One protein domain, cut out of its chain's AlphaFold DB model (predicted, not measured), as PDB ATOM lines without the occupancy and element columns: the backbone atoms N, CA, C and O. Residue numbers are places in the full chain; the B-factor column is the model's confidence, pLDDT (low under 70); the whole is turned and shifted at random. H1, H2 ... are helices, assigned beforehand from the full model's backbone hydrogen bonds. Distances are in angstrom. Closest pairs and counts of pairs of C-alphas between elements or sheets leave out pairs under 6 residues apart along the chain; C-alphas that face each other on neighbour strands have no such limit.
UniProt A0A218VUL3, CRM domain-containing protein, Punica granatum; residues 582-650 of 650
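This is residues 582 to 650 of the 650 residues of the protein "CRM domain-containing protein" of Punica granatum (UniProt A0A218VUL3). The longest helix, H4, lies side by side with H3 in a helical hairpin; H1 crosses over one side of this pair obliquely, and H2 lies crosswise at the end of the hairpin where H3 begins and H4 ends. At the other end of the hairpin, residues 630 to 635 stick out. The printed part has 69 residues with four named helices, H1, H2, H3 and H4 in chain order, and no named strand; its class is all helix. It is compact, with a radius of gyration of the C-alphas of 11.6 A, and the C-alphas span 33 by 24 by 17 A.

H4, residues 635 to 649, touches H3, residues 619 to 628, with the C-alphas of Phe 627 and Asn 637 the closest at 5.4 A. These two form a hairpin, running opposite ways at a shallow tilt of 4 degrees. H1, residues 588 to 599, touches H4 with residues 593 to 597 alone; the closest C-alphas are those of Val 596 and Val 648, 6.5 A apart. H1 and H4 run the same way at a steep tilt of 40 degrees. With residues 588 to 592 alone H1 touches H3, where the closest C-alphas, of Arg 589 and Glu 626, are 6.5 A apart. H1 and H3 run opposite ways at a steep tilt of 44 degrees. H1, H3 and H4 form an up and down bundle, in which each helix runs against the one before it in the chain. H2, residues 604 to 612, and H4 touch only at their ends, and only just, with 3 pairs of C-alphas within 8 A; the closest are those of Ile 604 and Val 648, 6.4 A apart, and the two helices are about perpendicular at 81 degrees. H2 and H3 are close but not clearly touching, with the C-alphas of Asn 608 and Leu 619 the closest at 5.6 A, and stand about perpendicular at 86 degrees. In H1, H2, H3 and H4 every O i to N i+4 pair is within hydrogen-bond range.

H4 is 21.6 A long from first to last C-alpha, from C-alpha 635 at (27.999, 13.526, 33.056) to C-alpha 649 at (14.494, 29.896, 29.002). H3 measures 13.5 A, H2 12.3 A and H1 16.2 A. H1 begins at C-alpha 588 at (23.103, 18.516, 14.690).

The two C-alphas farthest apart are those of Leu 602 and Ala 631, at 33.9 A. The printed part has no cut and ends at residue 650, the chain's last. The link from H1 to H2 is tight; those from H2 to H3 and from H3 to H4 are short. The mean pLDDT of the printed part is 85.6, and residues 615 to 616 and 629 to 633 are under 70.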
ATOM      1  N   ARG A 582      15.658  21.452  12.114       86.94
ATOM      2  CA  ARG A 582      14.857  20.286  11.703       86.94
ATOM      3  C   ARG A 582      15.566  19.384  10.702       86.94
ATOM      4  O   ARG A 582      15.107  18.266  10.481       86.94
ATOM      5  N   MET A 583      16.601  19.880  10.030       84.06
ATOM      6  CA  MET A 583      17.319  19.086   9.038       84.06
ATOM      7  C   MET A 583      18.156  18.035   9.768       84.06
ATOM      8  O   MET A 583      18.862  18.361  10.720       84.06
ATOM      9  N   LYS A 584      18.080  16.776   9.320       70.81
ATOM     10  CA  LYS A 584      18.969  15.717   9.806       70.81
ATOM     11  C   LYS A 584      20.376  16.020   9.293       70.81
ATOM     12  O   LYS A 584      20.627  15.885   8.101       70.81
ATOM     13  N   ASN A 585      21.258  16.461  10.182       73.25
ATOM     14  CA  ASN A 585      22.642  16.803   9.865       73.25
ATOM     15  C   ASN A 585      23.575  15.999  10.769       73.25
ATOM     16  O   ASN A 585      23.268  15.827  11.947       73.25
ATOM     17  N   ALA A 586      24.734  15.587  10.247       72.50
ATOM     18  CA  ALA A 586      25.790  14.976  11.061       72.50
ATOM     19  C   ALA A 586      26.234  15.903  12.214       72.50
ATOM     20  O   ALA A 586      26.508  15.444  13.317       72.50
ATOM     21  N   ASP A 587      26.176  17.221  11.990       80.62
ATOM     22  CA  ASP A 587      26.563  18.257  12.958       80.62
ATOM     23  C   ASP A 587      25.379  18.822  13.773       80.62
ATOM     24  O   ASP A 587      25.399  19.988  14.184       80.62
ATOM     25  N   ALA A 588      24.309  18.045  13.994       85.06
ATOM     26  CA  ALA A 588      23.103  18.516  14.690       85.06
ATOM     27  C   ALA A 588      23.406  19.120  16.079       85.06
ATOM     28  O   ALA A 588      22.882  20.186  16.412       85.06
ATOM     29  N   ARG A 589      24.318  18.503  16.846       89.06
ATOM     30  CA  ARG A 589      24.764  19.004  18.160       89.06
ATOM     31  C   ARG A 589      25.459  20.361  18.075       89.06
ATOM     32  O   ARG A 589      25.097  21.270  18.815       89.06
ATOM     33  N   GLU A 590      26.420  20.525  17.167       89.50
ATOM     34  CA  GLU A 590      27.145  21.795  16.988       89.50
ATOM     35  C   GLU A 590      26.205  22.905  16.501       89.50
ATOM     36  O   GLU A 590      26.289  24.044  16.958       89.50
ATOM     37  N   MET A 591      25.262  22.577  15.612       92.12
ATOM     38  CA  MET A 591      24.217  23.509  15.193       92.12
ATOM     39  C   MET A 591      23.341  23.939  16.372       92.12
ATOM     40  O   MET A 591      23.118  25.136  16.552       92.12
ATOM     41  N   LEU A 592      22.873  22.994  17.191       93.44
ATOM     42  CA  LEU A 592      22.038  23.290  18.352       93.44
ATOM     43  C   LEU A 592      22.779  24.161  19.372       93.44
ATOM     44  O   LEU A 592      22.252  25.194  19.784       93.44
ATOM     45  N   ILE A 593      24.021  23.798  19.709       94.69
ATOM     46  CA  ILE A 593      24.898  24.571  20.598       94.69
ATOM     47  C   ILE A 593      25.062  25.999  20.070       94.69
ATOM     48  O   ILE A 593      24.812  26.964  20.794       94.69
ATOM     49  N   ARG A 594      25.441  26.152  18.795       95.44
ATOM     50  CA  ARG A 594      25.656  27.465  18.178       95.44
ATOM     51  C   ARG A 594      24.389  28.310  18.198       95.44
ATOM     52  O   ARG A 594      24.458  29.476  18.587       95.44
ATOM     53  N   VAL A 595      23.249  27.764  17.778       95.44
ATOM     54  CA  VAL A 595      21.993  28.522  17.706       95.44
ATOM     55  C   VAL A 595      21.551  28.953  19.102       95.44
ATOM     56  O   VAL A 595      21.285  30.134  19.303       95.44
ATOM     57  N   VAL A 596      21.553  28.057  20.091       95.88
ATOM     58  CA  VAL A 596      21.167  28.411  21.467       95.88
ATOM     59  C   VAL A 596      22.097  29.487  22.033       95.88
ATOM     60  O   VAL A 596      21.625  30.527  22.483       95.88
ATOM     61  N   ILE A 597      23.416  29.311  21.934       94.94
ATOM     62  CA  ILE A 597      24.387  30.260  22.503       94.94
ATOM     63  C   ILE A 597      24.381  31.616  21.779       94.94
ATOM     64  O   ILE A 597      24.571  32.658  22.408       94.94
ATOM     65  N   THR A 598      24.206  31.637  20.455       94.56
ATOM     66  CA  THR A 598      24.239  32.891  19.684       94.56
ATOM     67  C   THR A 598      22.923  33.660  19.724       94.56
ATOM     68  O   THR A 598      22.943  34.866  19.473       94.56
ATOM     69  N   ARG A 599      21.797  32.992  20.008       94.62
ATOM     70  CA  ARG A 599      20.449  33.588  19.974       94.62
ATOM     71  C   ARG A 599      19.794  33.746  21.349       94.62
ATOM     72  O   ARG A 599      18.772  34.428  21.440       94.62
ATOM     73  N   SER A 600      20.365  33.155  22.401       92.62
ATOM     74  CA  SER A 600      19.938  33.385  23.788       92.62
ATOM     75  C   SER A 600      19.995  34.878  24.135       92.62
ATOM     76  O   SER A 600      20.922  35.582  23.726       92.62
ATOM     77  N   GLY A 601      18.961  35.379  24.816       87.94
ATOM     78  CA  GLY A 601      18.792  36.808  25.109       87.94
ATOM     79  C   GLY A 601      18.431  37.696  23.904       87.94
ATOM     80  O   GLY A 601      18.373  38.913  24.058       87.94
ATOM     81  N   LEU A 602      18.194  37.120  22.714       90.75
ATOM     82  CA  LEU A 602      17.768  37.840  21.506       90.75
ATOM     83  C   LEU A 602      16.377  37.376  21.043       90.75
ATOM     84  O   LEU A 602      15.361  37.938  21.439       90.75
ATOM     85  N   ASP A 603      16.313  36.342  20.204       92.88
ATOM     86  CA  ASP A 603      15.090  35.850  19.554       92.88
ATOM     87  C   ASP A 603      14.869  34.340  19.745       92.88
ATOM     88  O   ASP A 603      14.018  33.747  19.075       92.88
ATOM     89  N   ILE A 604      15.564  33.713  20.705       93.94
ATOM     90  CA  ILE A 604      15.467  32.269  20.986       93.94
ATOM     91  C   ILE A 604      14.024  31.802  21.231       93.94
ATOM     92  O   ILE A 604      13.607  30.758  20.729       93.94
ATOM     93  N   ARG A 605      13.204  32.625  21.900       93.56
ATOM     94  CA  ARG A 605      11.773  32.348  22.122       93.56
ATOM     95  C   ARG A 605      10.982  32.331  20.811       93.56
ATOM     96  O   ARG A 605      10.083  31.511  20.636       93.56
ATOM     97  N   GLY A 606      11.316  33.224  19.880       94.44
ATOM     98  CA  GLY A 606      10.732  33.257  18.540       94.44
ATOM     99  C   GLY A 606      11.113  32.026  17.719       94.44
ATOM    100  O   GLY A 606      10.244  31.429  17.079       94.44
ATOM    101  N   ILE A 607      12.374  31.592  17.811       94.81
ATOM    102  CA  ILE A 607      12.864  30.350  17.191       94.81
ATOM    103  C   ILE A 607      12.103  29.143  17.749       94.81
ATOM    104  O   ILE A 607      11.605  28.330  16.969       94.81
ATOM    105  N   ASN A 608      11.933  29.061  19.074       93.44
ATOM    106  CA  ASN A 608      11.192  27.975  19.722       93.44
ATOM    107  C   ASN A 608       9.739  27.899  19.221       93.44
ATOM    108  O   ASN A 608       9.265  26.833  18.832       93.44
ATOM    109  N   ARG A 609       9.045  29.047  19.133       93.12
ATOM    110  CA  ARG A 609       7.681  29.114  18.574       93.12
ATOM    111  C   ARG A 609       7.631  28.668  17.111       93.12
ATOM    112  O   ARG A 609       6.740  27.911  16.731       93.12
ATOM    113  N   ALA A 610       8.579  29.114  16.288       93.19
ATOM    114  CA  ALA A 610       8.644  28.739  14.875       93.19
ATOM    115  C   ALA A 610       8.915  27.236  14.674       93.19
ATOM    116  O   ALA A 610       8.396  26.640  13.726       93.19
ATOM    117  N   LEU A 611       9.699  26.625  15.566       91.06
ATOM    118  CA  LEU A 611       9.984  25.191  15.580       91.06
ATOM    119  C   LEU A 611       8.746  24.375  15.988       91.06
ATOM    120  O   LEU A 611       8.355  23.447  15.271       91.06
ATOM    121  N   ALA A 612       8.077  24.785  17.070       89.50
ATOM    122  CA  ALA A 612       6.858  24.152  17.571       89.50
ATOM    123  C   ALA A 612       5.729  24.165  16.524       89.50
ATOM    124  O   ALA A 612       5.102  23.135  16.269       89.50
ATOM    125  N   ALA A 613       5.551  25.284  15.812       88.88
ATOM    126  CA  ALA A 613       4.553  25.432  14.746       88.88
ATOM    127  C   ALA A 613       4.733  24.455  13.563       88.88
ATOM    128  O   ALA A 613       3.852  24.328  12.712       88.88
ATOM    129  N   LYS A 614       5.880  23.772  13.461       81.69
ATOM    130  CA  LYS A 614       6.202  22.826  12.384       81.69
ATOM    131  C   LYS A 614       6.258  21.362  12.843       81.69
ATOM    132  O   LYS A 614       6.852  20.546  12.136       81.69
ATOM    133  N   ARG A 615       5.633  21.028  13.984       68.94
ATOM    134  CA  ARG A 615       5.563  19.670  14.573       68.94
ATOM    135  C   ARG A 615       6.938  19.037  14.857       68.94
ATOM    136  O   ARG A 615       7.078  17.822  14.847       68.94
ATOM    137  N   ALA A 616       7.966  19.853  15.097       62.00
ATOM    138  CA  ALA A 616       9.326  19.378  15.378       62.00
ATOM    139  C   ALA A 616       9.625  19.170  16.878       62.00
ATOM    140  O   ALA A 616      10.722  18.732  17.228       62.00
ATOM    141  N   GLY A 617       8.656  19.461  17.752       79.44
ATOM    142  CA  GLY A 617       8.865  19.575  19.197       79.44
ATOM    143  C   GLY A 617       9.417  20.947  19.600       79.44
ATOM    144  O   GLY A 617       9.616  21.823  18.755       79.44
ATOM    145  N   SER A 618       9.628  21.146  20.901       89.44
ATOM    146  CA  SER A 618      10.292  22.336  21.444       89.44
ATOM    147  C   SER A 618      11.817  22.234  21.302       89.44
ATOM    148  O   SER A 618      12.371  21.142  21.150       89.44
ATOM    149  N   LEU A 619      12.512  23.371  21.398       90.62
ATOM    150  CA  LEU A 619      13.974  23.403  21.532       90.62
ATOM    151  C   LEU A 619      14.447  22.563  22.724       90.62
ATOM    152  O   LEU A 619      15.461  21.883  22.623       90.62
ATOM    153  N   GLU A 620      13.690  22.559  23.820       91.38
ATOM    154  CA  GLU A 620      13.993  21.748  25.000       91.38
ATOM    155  C   GLU A 620      13.972  20.252  24.682       91.38
ATOM    156  O   GLU A 620      14.890  19.525  25.056       91.38
ATOM    157  N   ASN A 621      12.966  19.797  23.930       89.50
ATOM    158  CA  ASN A 621      12.880  18.404  23.498       89.50
ATOM    159  C   ASN A 621      14.046  18.039  22.579       89.50
ATOM    160  O   ASN A 621      14.554  16.924  22.658       89.50
ATOM    161  N   LEU A 622      14.481  18.966  21.721       89.94
ATOM    162  CA  LEU A 622      15.634  18.754  20.850       89.94
ATOM    163  C   LEU A 622      16.936  18.656  21.660       89.94
ATOM    164  O   LEU A 622      17.707  17.733  21.437       89.94
ATOM    165  N   VAL A 623      17.149  19.532  22.649       91.38
ATOM    166  CA  VAL A 623      18.313  19.460  23.553       91.38
ATOM    167  C   VAL A 623      18.332  18.134  24.310       91.38
ATOM    168  O   VAL A 623      19.346  17.438  24.299       91.38
ATOM    169  N   ARG A 624      17.205  17.737  24.909       89.62
ATOM    170  CA  ARG A 624      17.100  16.459  25.629       89.62
ATOM    171  C   ARG A 624      17.355  15.269  24.707       89.62
ATOM    172  O   ARG A 624      18.077  14.358  25.088       89.62
ATOM    173  N   ARG A 625      16.820  15.287  23.486       87.31
ATOM    174  CA  ARG A 625      17.038  14.217  22.503       87.31
ATOM    175  C   ARG A 625      18.512  14.077  22.123       87.31
ATOM    176  O   ARG A 625      19.028  12.968  22.120       87.31
ATOM    177  N   GLU A 626      19.180  15.187  21.822       87.31
ATOM    178  CA  GLU A 626      20.555  15.173  21.312       87.31
ATOM    179  C   GLU A 626      21.605  14.874  22.394       87.31
ATOM    180  O   GLU A 626      22.640  14.267  22.089       87.31
ATOM    181  N   PHE A 627      21.359  15.284  23.644       85.94
ATOM    182  CA  PHE A 627      22.335  15.180  24.738       85.94
ATOM    183  C   PHE A 627      21.989  14.123  25.798       85.94
ATOM    184  O   PHE A 627      22.909  13.519  26.342       85.94
ATOM    185  N   ASN A 628      20.709  13.809  26.029       78.06
ATOM    186  CA  ASN A 628      20.296  12.848  27.066       78.06
ATOM    187  C   ASN A 628      19.894  11.473  26.497       78.06
ATOM    188  O   ASN A 628      19.618  10.558  27.261       78.06
ATOM    189  N   GLY A 629      19.844  11.304  25.171       62.25
ATOM    190  CA  GLY A 629      19.340  10.087  24.517       62.25
ATOM    191  C   GLY A 629      20.319   8.908  24.392       62.25
ATOM    192  O   GLY A 629      19.991   7.939  23.716       62.25
ATOM    193  N   SER A 630      21.523   8.967  24.973       56.25
ATOM    194  CA  SER A 630      22.495   7.859  24.910       56.25
ATOM    195  C   SER A 630      22.396   6.976  26.155       56.25
ATOM    196  O   SER A 630      22.471   7.488  27.267       56.25
ATOM    197  N   ALA A 631      22.301   5.653  25.970       48.75
ATOM    198  CA  ALA A 631      22.182   4.637  27.029       48.75
ATOM    199  C   ALA A 631      23.358   4.589  28.039       48.75
ATOM    200  O   ALA A 631      23.312   3.839  29.008       48.75
ATOM    201  N   LYS A 632      24.399   5.407  27.841       48.16
ATOM    202  CA  LYS A 632      25.410   5.752  28.848       48.16
ATOM    203  C   LYS A 632      25.474   7.277  28.945       48.16
ATOM    204  O   LYS A 632      26.193   7.921  28.179       48.16
ATOM    205  N   GLY A 633      24.683   7.861  29.841       56.03
ATOM    206  CA  GLY A 633      24.684   9.300  30.101       56.03
ATOM    207  C   GLY A 633      26.059   9.751  30.590       56.03
ATOM    208  O   GLY A 633      26.420   9.542  31.741       56.03
ATOM    209  N   SER A 634      26.870  10.332  29.705       74.31
ATOM    210  CA  SER A 634      28.096  11.009  30.128       74.31
ATOM    211  C   SER A 634      27.696  12.235  30.945       74.31
ATOM    212  O   SER A 634      26.979  13.088  30.422       74.31
ATOM    213  N   LEU A 635      28.195  12.357  32.181       79.81
ATOM    214  CA  LEU A 635      27.999  13.526  33.056       79.81
ATOM    215  C   LEU A 635      28.217  14.856  32.304       79.81
ATOM    216  O   LEU A 635      27.499  15.830  32.501       79.81
ATOM    217  N   VAL A 636      29.163  14.883  31.359       82.75
ATOM    218  CA  VAL A 636      29.448  16.035  30.488       82.75
ATOM    219  C   VAL A 636      28.229  16.449  29.652       82.75
ATOM    220  O   VAL A 636      27.953  17.640  29.513       82.75
ATOM    221  N   ASN A 637      27.488  15.487  29.097       87.19
ATOM    222  CA  ASN A 637      26.307  15.765  28.281       87.19
ATOM    223  C   ASN A 637      25.145  16.300  29.120       87.19
ATOM    224  O   ASN A 637      24.434  17.186  28.652       87.19
ATOM    225  N   GLU A 638      24.978  15.818  30.353       87.38
ATOM    226  CA  GLU A 638      23.950  16.322  31.271       87.38
ATOM    227  C   GLU A 638      24.197  17.789  31.627       87.38
ATOM    228  O   GLU A 638      23.283  18.613  31.570       87.38
ATOM    229  N   VAL A 639      25.454  18.143  31.900       88.81
ATOM    230  CA  VAL A 639      25.865  19.523  32.197       88.81
ATOM    231  C   VAL A 639      25.673  20.428  30.984       88.81
ATOM    232  O   VAL A 639      25.135  21.529  31.108       88.81
ATOM    233  N   VAL A 640      26.052  19.961  29.791       91.75
ATOM    234  CA  VAL A 640      25.796  20.684  28.537       91.75
ATOM    235  C   VAL A 640      24.298  20.899  28.329       91.75
ATOM    236  O   VAL A 640      23.879  22.023  28.053       91.75
ATOM    237  N   ALA A 641      23.480  19.858  28.497       92.56
ATOM    238  CA  ALA A 641      22.033  19.958  28.365       92.56
ATOM    239  C   ALA A 641      21.448  20.962  29.366       92.56
ATOM    240  O   ALA A 641      20.643  21.803  28.971       92.56
ATOM    241  N   ALA A 642      21.890  20.937  30.627       92.38
ATOM    242  CA  ALA A 642      21.456  21.879  31.655       92.38
ATOM    243  C   ALA A 642      21.777  23.335  31.275       92.38
ATOM    244  O   ALA A 642      20.891  24.187  31.331       92.38
ATOM    245  N   ILE A 643      23.001  23.616  30.805       93.88
ATOM    246  CA  ILE A 643      23.390  24.957  30.330       93.88
ATOM    247  C   ILE A 643      22.489  25.403  29.177       93.88
ATOM    248  O   ILE A 643      21.958  26.513  29.196       93.88
ATOM    249  N   LEU A 644      22.311  24.554  28.163       94.88
ATOM    250  CA  LEU A 644      21.525  24.899  26.979       94.88
ATOM    251  C   LEU A 644      20.044  25.111  27.316       94.88
ATOM    252  O   LEU A 644      19.441  26.046  26.797       94.88
ATOM    253  N   LEU A 645      19.460  24.289  28.193       94.12
ATOM    254  CA  LEU A 645      18.067  24.432  28.627       94.12
ATOM    255  C   LEU A 645      17.837  25.751  29.370       94.12
ATOM    256  O   LEU A 645      16.852  26.432  29.100       94.12
ATOM    257  N   GLU A 646      18.751  26.150  30.253       92.81
ATOM    258  CA  GLU A 646      18.653  27.442  30.939       92.81
ATOM    259  C   GLU A 646      18.789  28.620  29.959       92.81
ATOM    260  O   GLU A 646      18.018  29.576  30.024       92.81
ATOM    261  N   LEU A 647      19.682  28.521  28.967       92.62
ATOM    262  CA  LEU A 647      19.826  29.540  27.918       92.62
ATOM    263  C   LEU A 647      18.618  29.637  26.973       92.62
ATOM    264  O   LEU A 647      18.405  30.693  26.377       92.62
ATOM    265  N   VAL A 648      17.849  28.556  26.807       92.44
ATOM    266  CA  VAL A 648      16.591  28.553  26.040       92.44
ATOM    267  C   VAL A 648      15.470  29.274  26.797       92.44
ATOM    268  O   VAL A 648      14.598  29.867  26.157       92.44
ATOM    269  N   LYS A 649      15.491  29.241  28.137       87.75
ATOM    270  CA  LYS A 649      14.494  29.896  29.002       87.75
ATOM    271  C   LYS A 649      14.756  31.392  29.207       87.75
ATOM    272  O   LYS A 649      13.793  32.138  29.395       87.75
ATOM    273  N   ALA A 650      16.025  31.810  29.183       76.25
ATOM    274  CA  ALA A 650      16.446  33.212  29.252       76.25
ATOM    275  C   ALA A 650      15.860  34.024  28.083       76.25
ATOM    276  O   ALA A 650      15.068  34.962  28.352       76.25
TER     277      ALA A 650